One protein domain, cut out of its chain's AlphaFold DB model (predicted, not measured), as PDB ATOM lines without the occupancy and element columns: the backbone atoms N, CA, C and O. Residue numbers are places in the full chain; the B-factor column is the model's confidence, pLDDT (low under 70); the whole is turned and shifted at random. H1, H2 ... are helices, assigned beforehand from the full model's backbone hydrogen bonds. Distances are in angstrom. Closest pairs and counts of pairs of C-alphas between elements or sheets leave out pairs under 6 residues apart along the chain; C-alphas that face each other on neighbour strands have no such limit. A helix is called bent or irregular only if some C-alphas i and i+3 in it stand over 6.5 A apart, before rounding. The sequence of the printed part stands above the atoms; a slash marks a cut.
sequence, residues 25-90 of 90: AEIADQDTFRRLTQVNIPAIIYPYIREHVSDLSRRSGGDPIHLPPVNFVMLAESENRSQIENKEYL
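This is residues 25 to 90 of the 90 residues of an uncharacterized protein of Desulfovibrio sp. A2 (UniProt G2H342). One long helix, H2, runs nearly straight, with the single turn H1 at its beginning; residues 60 to 71 fold back along H2b, and H3 slants away, residues 80 to 90 sticking out. The printed part has 66 residues, with three named helices in the order H1, H2, H3 and no named strand: all helix. It is only just extended, close to loose, with a radius of gyration of the C-alphas of 16.5 A, and spans 47 by 36 by 15 A.

H1, residues 25 to 28, and H2a, residues 30 to 38, touch only at the corner, only just, with 3 pairs of C-alphas within 8 A; the closest, Ile 27 and Phe 33, are 5.4 A apart. H2, residues 30 to 59, was assigned as one helix by its hydrogen bonds but is bent: C-alphas 38 and 41 are 6.8 A apart. H2b, residues 41 to 59, is irregular, with C-alphas 44 and 47 6.7 A apart. H3, residues 72 to 88, only just touches H2a, with residues 72 to 76 alone and 3 pairs within 8 A; the closest C-alphas, Gln 38 and Ala 76, are 5.9 A apart. Every O i to N i+4 pair is within hydrogen-bond range in H2a and H3, 13 of 15 in H2b; H1 is too short for one.

H2b measures 27.8 A and H3 25.0 A from first to last C-alpha. C-alpha 25 is at (-9.561, 16.902, -15.120) and C-alpha 88 at (-16.663, 18.915, 17.090).

The C-alphas farthest apart, Gly 61 and Leu 90, are 48.8 A apart. The printed part has no cut; the link from H2 to H3 is long, and residues 83 to 90 are under 70 in pLDDT.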
ATOM      1  N   ALA A  25      -8.515  15.947 -15.481       95.12
ATOM      2  CA  ALA A  25      -9.561  16.902 -15.120       95.12
ATOM      3  C   ALA A  25     -10.471  16.386 -13.990       95.12
ATOM      4  O   ALA A  25     -10.864  17.161 -13.121       95.12
ATOM      5  N   GLU A  26     -10.779  15.087 -13.977       93.38
ATOM      6  CA  GLU A  26     -11.605  14.451 -12.945       93.38
ATOM      7  C   GLU A  26     -10.855  14.324 -11.618       93.38
ATOM      8  O   GLU A  26     -11.466  14.384 -10.555       93.38
ATOM      9  N   ILE A  27      -9.531  14.152 -11.680       93.25
ATOM     10  CA  ILE A  27      -8.655  14.084 -10.505       93.25
ATOM     11  C   ILE A  27      -8.425  15.481  -9.915       93.25
ATOM     12  O   ILE A  27      -8.361  15.633  -8.694       93.25
ATOM     13  N   ALA A  28      -8.284  16.501 -10.766       95.06
ATOM     14  CA  ALA A  28      -8.002  17.867 -10.339       95.06
ATOM     15  C   ALA A  28      -9.180  18.526  -9.600       95.06
ATOM     16  O   ALA A  28      -8.955  19.326  -8.688       95.06
ATOM     17  N   ASP A  29     -10.423  18.201  -9.967       96.94
ATOM     18  CA  ASP A  29     -11.609  18.695  -9.268       96.94
ATOM     19  C   ASP A  29     -11.957  17.815  -8.058       96.94
ATOM     20  O   ASP A  29     -12.448  16.696  -8.200       96.94
ATOM     21  N   GLN A  30     -11.736  18.336  -6.847       94.12
ATOM     22  CA  GLN A  30     -11.935  17.575  -5.609       94.12
ATOM     23  C   GLN A  30     -13.372  17.085  -5.422       94.12
ATOM     24  O   GLN A  30     -13.571  15.985  -4.901       94.12
ATOM     25  N   ASP A  31     -14.372  17.866  -5.833       94.00
ATOM     26  CA  ASP A  31     -15.770  17.467  -5.679       94.00
ATOM     27  C   ASP A  31     -16.135  16.336  -6.643       94.00
ATOM     28  O   ASP A  31     -16.739  15.341  -6.222       94.00
ATOM     29  N   THR A  32     -15.709  16.434  -7.906       95.62
ATOM     30  CA  THR A  32     -15.844  15.346  -8.881       95.62
ATOM     31  C   THR A  32     -15.095  14.102  -8.424       95.62
ATOM     32  O   THR A  32     -15.696  13.029  -8.358       95.62
ATOM     33  N   PHE A  33     -13.829  14.227  -8.022       95.88
ATOM     34  CA  PHE A  33     -13.027  13.103  -7.544       95.88
ATOM     35  C   PHE A  33     -13.668  12.405  -6.337       95.88
ATOM     36  O   PHE A  33     -13.779  11.176  -6.293       95.88
ATOM     37  N   ARG A  34     -14.161  13.181  -5.363       94.06
ATOM     38  CA  ARG A  34     -14.878  12.655  -4.194       94.06
ATOM     39  C   ARG A  34     -16.147  11.916  -4.608       94.06
ATOM     40  O   ARG A  34     -16.378  10.799  -4.153       94.06
ATOM     41  N   ARG A  35     -16.957  12.498  -5.495       95.75
ATOM     42  CA  ARG A  35     -18.181  11.853  -5.986       95.75
ATOM     43  C   ARG A  35     -17.868  10.551  -6.724       95.75
ATOM     44  O   ARG A  35     -18.524   9.540  -6.477       95.75
ATOM     45  N   LEU A  36     -16.843  10.544  -7.573       96.50
ATOM     46  CA  LEU A  36     -16.410   9.351  -8.292       96.50
ATOM     47  C   LEU A  36     -15.993   8.232  -7.332       96.50
ATOM     48  O   LEU A  36     -16.477   7.108  -7.459       96.50
ATOM     49  N   THR A  37     -15.143   8.543  -6.355       94.94
ATOM     50  CA  THR A  37     -14.575   7.556  -5.423       94.94
ATOM     51  C   THR A  37     -15.556   7.068  -4.356       94.94
ATOM     52  O   THR A  37     -15.492   5.901  -3.981       94.94
ATOM     53  N   GLN A  38     -16.488   7.909  -3.899       94.94
ATOM     54  CA  GLN A  38     -17.442   7.556  -2.835       94.94
ATOM     55  C   GLN A  38     -18.802   7.076  -3.356       94.94
ATOM     56  O   GLN A  38     -19.512   6.367  -2.646       94.94
ATOM     57  N   VAL A  39     -19.180   7.439  -4.587       96.88
ATOM     58  CA  VAL A  39     -20.502   7.116  -5.144       96.88
ATOM     59  C   VAL A  39     -20.390   6.240  -6.381       96.88
ATOM     60  O   VAL A  39     -20.856   5.100  -6.375       96.88
ATOM     61  N   ASN A  40     -19.797   6.760  -7.457       97.25
ATOM     62  CA  ASN A  40     -19.873   6.120  -8.770       97.25
ATOM     63  C   ASN A  40     -19.116   4.790  -8.815       97.25
ATOM     64  O   ASN A  40     -19.669   3.786  -9.255       97.25
ATOM     65  N   ILE A  41     -17.867   4.769  -8.345       96.94
ATOM     66  CA  ILE A  41     -17.027   3.569  -8.352       96.94
ATOM     67  C   ILE A  41     -17.635   2.460  -7.472       96.94
ATOM     68  O   ILE A  41     -17.831   1.355  -7.986       96.94
ATOM     69  N   PRO A  42     -18.031   2.712  -6.206       96.19
ATOM     70  CA  PRO A  42     -18.738   1.716  -5.403       96.19
ATOM     71  C   PRO A  42     -20.026   1.213  -6.063       96.19
ATOM     72  O   PRO A  42     -20.273   0.008  -6.068       96.19
ATOM     73  N   ALA A  43     -20.809   2.094  -6.697       96.88
ATOM     74  CA  ALA A  43     -22.018   1.704  -7.422       96.88
ATOM     75  C   ALA A  43     -21.736   0.791  -8.630       96.88
ATOM     76  O   ALA A  43     -22.555  -0.076  -8.934       96.88
ATOM     77  N   ILE A  44     -20.585   0.946  -9.295       97.38
ATOM     78  CA  ILE A  44     -20.134   0.058 -10.380       97.38
ATOM     79  C   ILE A  44     -19.691  -1.306  -9.832       97.38
ATOM     80  O   ILE A  44     -19.965  -2.332 -10.453       97.38
ATOM     81  N   ILE A  45     -19.022  -1.337  -8.677       97.31
ATOM     82  CA  ILE A  45     -18.517  -2.574  -8.057       97.31
ATOM     83  C   ILE A  45     -19.648  -3.378  -7.390       97.31
ATOM     84  O   ILE A  45     -19.645  -4.610  -7.416       97.31
ATOM     85  N   TYR A  46     -20.642  -2.709  -6.807       97.25
ATOM     86  CA  TYR A  46     -21.675  -3.339  -5.983       97.25
ATOM     87  C   TYR A  46     -22.468  -4.482  -6.651       97.25
ATOM     88  O   TYR A  46     -22.709  -5.495  -5.985       97.25
ATOM     89  N   PRO A  47     -22.837  -4.411  -7.948       96.38
ATOM     90  CA  PRO A  47     -23.452  -5.526  -8.666       96.38
ATOM     91  C   PRO A  47     -22.647  -6.831  -8.605       96.38
ATOM     92  O   PRO A  47     -23.240  -7.906  -8.541       96.38
ATOM     93  N   TYR A  48     -21.316  -6.748  -8.573       96.56
ATOM     94  CA  TYR A  48     -20.450  -7.921  -8.477       96.56
ATOM     95  C   TYR A  48     -20.454  -8.504  -7.064       96.56
ATOM     96  O   TYR A  48     -20.573  -9.716  -6.905       96.56
ATOM     97  N   ILE A  49     -20.414  -7.646  -6.039       96.25
ATOM     98  CA  ILE A  49     -20.506  -8.066  -4.633       96.25
ATOM     99  C   ILE A  49     -21.834  -8.786  -4.383       96.25
ATOM    100  O   ILE A  49     -21.848  -9.885  -3.828       96.25
ATOM    101  N   ARG A  50     -22.962  -8.189  -4.796       95.88
ATOM    102  CA  ARG A  50     -24.288  -8.770  -4.535       95.88
ATOM    103  C   ARG A  50     -24.486 -10.112  -5.238       95.88
ATOM    104  O   ARG A  50     -25.088 -11.007  -4.652       95.88
ATOM    105  N   GLU A  51     -23.963 -10.261  -6.456       96.12
ATOM    106  CA  GLU A  51     -24.026 -11.533  -7.178       96.12
ATOM    107  C   GLU A  51     -23.166 -12.583  -6.477       96.12
ATOM    108  O   GLU A  51     -23.615 -13.703  -6.257       96.12
ATOM    109  N   HIS A  52     -21.965 -12.208  -6.033       95.75
ATOM    110  CA  HIS A  52     -21.073 -13.119  -5.324       95.75
ATOM    111  C   HIS A  52     -21.666 -13.620  -4.009       95.75
ATOM    112  O   HIS A  52     -21.590 -14.808  -3.712       95.75
ATOM    113  N   VAL A  53     -22.306 -12.742  -3.235       94.88
ATOM    114  CA  VAL A  53     -22.996 -13.130  -1.996       94.88
ATOM    115  C   VAL A  53     -24.167 -14.072  -2.290       94.88
ATOM    116  O   VAL A  53     -24.340 -15.074  -1.587       94.88
ATOM    117  N   SER A  54     -24.939 -13.804  -3.345       95.25
ATOM    118  CA  SER A  54     -26.045 -14.670  -3.767       95.25
ATOM    119  C   SER A  54     -25.556 -16.047  -4.232       95.25
ATOM    120  O   SER A  54     -26.121 -17.076  -3.861       95.25
ATOM    121  N   ASP A  55     -24.449 -16.093  -4.974       94.94
ATOM    122  CA  ASP A  55     -23.857 -17.343  -5.438       94.94
ATOM    123  C   ASP A  55     -23.217 -18.144  -4.291       94.94
ATOM    124  O   ASP A  55     -23.444 -19.348  -4.183       94.94
ATOM    125  N   LEU A  56     -22.477 -17.492  -3.385       93.75
ATOM    126  CA  LEU A  56     -21.868 -18.134  -2.211       93.75
ATOM    127  C   LEU A  56     -22.920 -18.756  -1.287       93.75
ATOM    128  O   LEU A  56     -22.784 -19.912  -0.884       93.75
ATOM    129  N   SER A  57     -23.983 -18.013  -0.984       91.94
ATOM    130  CA  SER A  57     -25.092 -18.503  -0.155       91.94
ATOM    131  C   SER A  57     -25.802 -19.692  -0.798       91.94
ATOM    132  O   SER A  57     -25.975 -20.717  -0.140       91.94
ATOM    133  N   ARG A  58     -26.083 -19.636  -2.103       92.19
ATOM    134  CA  ARG A  58     -26.648 -20.774  -2.836       92.19
ATOM    135  C   ARG A  58     -25.735 -22.003  -2.801       92.19
ATOM    136  O   ARG A  58     -26.187 -23.114  -2.535       92.19
ATOM    137  N   ARG A  59     -24.435 -21.823  -3.055       91.62
ATOM    138  CA  ARG A  59     -23.441 -22.914  -3.036       91.62
ATOM    139  C   ARG A  59     -23.241 -23.518  -1.651       91.62
ATOM    140  O   ARG A  59     -22.843 -24.674  -1.555       91.62
ATOM    141  N   SER A  60     -23.533 -22.760  -0.596       89.75
ATOM    142  CA  SER A  60     -23.496 -23.251   0.783       89.75
ATOM    143  C   SER A  60     -24.641 -24.217   1.126       89.75
ATOM    144  O   SER A  60     -24.633 -24.807   2.202       89.75
ATOM    145  N   GLY A  61     -25.599 -24.417   0.209       87.38
ATOM    146  CA  GLY A  61     -26.749 -25.309   0.388       87.38
ATOM    147  C   GLY A  61     -27.981 -24.632   0.996       87.38
ATOM    148  O   GLY A  61     -28.977 -25.311   1.233       87.38
ATOM    149  N   GLY A  62     -27.916 -23.320   1.247       84.38
ATOM    150  CA  GLY A  62     -29.050 -22.496   1.662       84.38
ATOM    151  C   GLY A  62     -29.705 -21.742   0.502       84.38
ATOM    152  O   GLY A  62     -29.279 -21.837  -0.653       84.38
ATOM    153  N   ASP A  63     -30.731 -20.954   0.826       89.94
ATOM    154  CA  ASP A  63     -31.360 -20.050  -0.137       89.94
ATOM    155  C   ASP A  63     -30.414 -18.893  -0.515       89.94
ATOM    156  O   ASP A  63     -29.652 -18.412   0.335       89.94
ATOM    157  N   PRO A  64     -30.454 -18.406  -1.771       92.31
ATOM    158  CA  PRO A  64     -29.633 -17.279  -2.188       92.31
ATOM    159  C   PRO A  64     -29.952 -16.013  -1.380       92.31
ATOM    160  O   PRO A  64     -31.092 -15.553  -1.312       92.31
ATOM    161  N   ILE A  65     -28.920 -15.395  -0.814       93.25
ATOM    162  CA  ILE A  65     -29.012 -14.100  -0.143       93.25
ATOM    163  C   ILE A  65     -28.983 -13.009  -1.211       93.25
ATOM    164  O   ILE A  65     -27.979 -12.812  -1.898       93.25
ATOM    165  N   HIS A  66     -30.084 -12.272  -1.333       94.69
ATOM    166  CA  HIS A  66     -30.188 -11.127  -2.230       94.69
ATOM    167  C   HIS A  66     -29.970  -9.832  -1.457       94.69
ATOM    168  O   HIS A  66     -30.822  -9.412  -0.673       94.69
ATOM    169  N   LEU A  67     -28.825  -9.187  -1.682       95.19
ATOM    170  CA  LEU A  67     -28.577  -7.878  -1.089       95.19
ATOM    171  C   LEU A  67     -29.493  -6.814  -1.728       95.19
ATOM    172  O   LEU A  67     -29.649  -6.806  -2.957       95.19
ATOM    173  N   PRO A  68     -30.093  -5.915  -0.925       96.69
ATOM    174  CA  PRO A  68     -30.935  -4.842  -1.438       96.69
ATOM    175  C   PRO A  68     -30.107  -3.821  -2.233       96.69
ATOM    176  O   PRO A  68     -28.894  -3.734  -2.061       96.69
ATOM    177  N   PRO A  69     -30.731  -3.004  -3.095       95.44
ATOM    178  CA  PRO A  69     -30.029  -1.884  -3.709       95.44
ATOM    179  C   PRO A  69     -29.500  -0.917  -2.638       95.44
ATOM    180  O   PRO A  69     -30.176  -0.642  -1.646       95.44
ATOM    181  N   VAL A  70     -28.306  -0.368  -2.868       96.19
ATOM    182  CA  VAL A  70     -27.671   0.623  -1.988       96.19
ATOM    183  C   VAL A  70     -27.691   1.989  -2.662       96.19
ATOM    184  O   VAL A  70     -27.296   2.128  -3.820       96.19
ATOM    185  N   ASN A  71     -28.136   3.010  -1.929       96.44
ATOM    186  CA  ASN A  71     -28.032   4.399  -2.363       96.44
ATOM    187  C   ASN A  71     -26.687   4.984  -1.908       96.44
ATOM    188  O   ASN A  71     -26.562   5.487  -0.792       96.44
ATOM    189  N   PHE A  72     -25.687   4.925  -2.786       96.38
ATOM    190  CA  PHE A  72     -24.337   5.405  -2.483       96.38
ATOM    191  C   PHE A  72     -24.238   6.928  -2.319       96.38
ATOM    192  O   PHE A  72     -23.343   7.393  -1.621       96.38
ATOM    193  N   VAL A  73     -25.167   7.706  -2.893       95.44
ATOM    194  CA  VAL A  73     -25.221   9.165  -2.675       95.44
ATOM    195  C   VAL A  73     -25.542   9.446  -1.211       95.44
ATOM    196  O   VAL A  73     -24.780  10.122  -0.528       95.44
ATOM    197  N   MET A  74     -26.624   8.846  -0.707       94.94
ATOM    198  CA  MET A  74     -27.004   8.985   0.699       94.94
ATOM    199  C   MET A  74     -25.935   8.432   1.644       94.94
ATOM    200  O   MET A  74     -25.697   9.012   2.702       94.94
ATOM    201  N   LEU A  75     -25.283   7.324   1.272       93.81
ATOM    202  CA  LEU A  75     -24.206   6.745   2.072       93.81
ATOM    203  C   LEU A  75     -23.040   7.734   2.229       93.81
ATOM    204  O   LEU A  75     -22.666   8.051   3.357       93.81
ATOM    205  N   ALA A  76     -22.547   8.303   1.125       92.75
ATOM    206  CA  ALA A  76     -21.464   9.288   1.142       92.75
ATOM    207  C   ALA A  76     -21.830  10.561   1.935       92.75
ATOM    208  O   ALA A  76     -21.003  11.124   2.654       92.75
ATOM    209  N   GLU A  77     -23.081  11.018   1.847       91.31
ATOM    210  CA  GLU A  77     -23.573  12.154   2.636       91.31
ATOM    211  C   GLU A  77     -23.612  11.851   4.142       91.31
ATOM    212  O   GLU A  77     -23.263  12.709   4.958       91.31
ATOM    213  N   SER A  78     -24.020  10.635   4.518       87.19
ATOM    214  CA  SER A  78     -24.096  10.215   5.920       87.19
ATOM    215  C   SER A  78     -22.717  10.094   6.576       87.19
ATOM    216  O   SER A  78     -22.525  10.604   7.679       87.19
ATOM    217  N   GLU A  79     -21.728   9.530   5.877       80.06
ATOM    218  CA  GLU A  79     -20.361   9.395   6.393       80.06
ATOM    219  C   GLU A  79     -19.674  10.746   6.598       80.06
ATOM    220  O   GLU A  79     -18.942  10.930   7.573       80.06
ATOM    221  N   ASN A  80     -19.928  11.716   5.713       76.94
ATOM    222  CA  ASN A  80     -19.424  13.078   5.887       76.94
ATOM    223  C   ASN A  80     -19.998  13.728   7.154       76.94
ATOM    224  O   ASN A  80     -19.266  14.379   7.896       76.94
ATOM    225  N   ARG A  81     -21.290  13.521   7.443       74.31
ATOM    226  CA  ARG A  81     -21.941  14.076   8.639       74.31
ATOM    227  C   ARG A  81     -21.353  13.502   9.926       74.31
ATOM    228  O   ARG A  81     -20.979  14.265  10.809       74.31
ATOM    229  N   SER A  82     -21.184  12.183   9.994       72.06
ATOM    230  CA  SER A  82     -20.584  11.526  11.162       72.06
ATOM    231  C   SER A  82     -19.112  11.904  11.374       72.06
ATOM    232  O   SER A  82     -18.641  11.925  12.510       72.06
ATOM    233  N   GLN A  83     -18.365  12.226  10.312       69.19
ATOM    234  CA  GLN A  83     -16.992  12.737  10.431       69.19
ATOM    235  C   GLN A  83     -16.935  14.177  10.958       69.19
ATOM    236  O   GLN A  83     -16.026  14.503  11.720       69.19
ATOM    237  N   ILE A  84     -17.896  15.025  10.580       69.81
ATOM    238  CA  ILE A  84     -18.010  16.397  11.098       69.81
ATOM    239  C   ILE A  84     -18.366  16.365  12.588       69.81
ATOM    240  O   ILE A  84     -17.680  16.996  13.387       69.81
ATOM    241  N   GLU A  85     -19.364  15.564  12.973       66.25
ATOM    242  CA  GLU A  85     -19.800  15.426  14.370       66.25
ATOM    243  C   GLU A  85     -18.662  14.932  15.275       66.25
ATOM    244  O   GLU A  85     -18.382  15.550  16.296       66.25
ATOM    245  N   ASN A  86     -17.917  13.891  14.884       63.03
ATOM    246  CA  ASN A  86     -16.788  13.391  15.684       63.03
ATOM    247  C   ASN A  86     -15.642  14.406  15.857       63.03
ATOM    248  O   ASN A  86     -14.836  14.257  16.775       63.03
ATOM    249  N   LYS A  87     -15.545  15.418  14.990       59.88
ATOM    250  CA  LYS A  87     -14.498  16.444  15.051       59.88
ATOM    251  C   LYS A  87     -14.891  17.649  15.909       59.88
ATOM    252  O   LYS A  87     -13.998  18.353  16.356       59.88
ATOM    253  N   GLU A  88     -16.184  17.873  16.161       58.88
ATOM    254  CA  GLU A  88     -16.663  18.915  17.090       58.88
ATOM    255  C   GLU A  88     -16.565  18.507  18.573       58.88
ATOM    256  O   GLU A  88     -16.635  19.362  19.451       58.88
ATOM    257  N   TYR A  89     -16.373  17.215  18.864       54.06
ATOM    258  CA  TYR A  89     -16.192  16.687  20.227       54.06
ATOM    259  C   TYR A  89     -14.716  16.477  20.634       54.06
ATOM    260  O   TYR A  89     -14.457  15.869  21.677       54.06
ATOM    261  N   LEU A  90     -13.760  16.971  19.838       50.22
ATOM    262  CA  LEU A  90     -12.314  16.974  20.111       50.22
ATOM    263  C   LEU A  90     -11.776  18.407  20.132       50.22
ATOM    264  O   LEU A  90     -10.881  18.669  20.967       50.22
TER     265      LEU A  90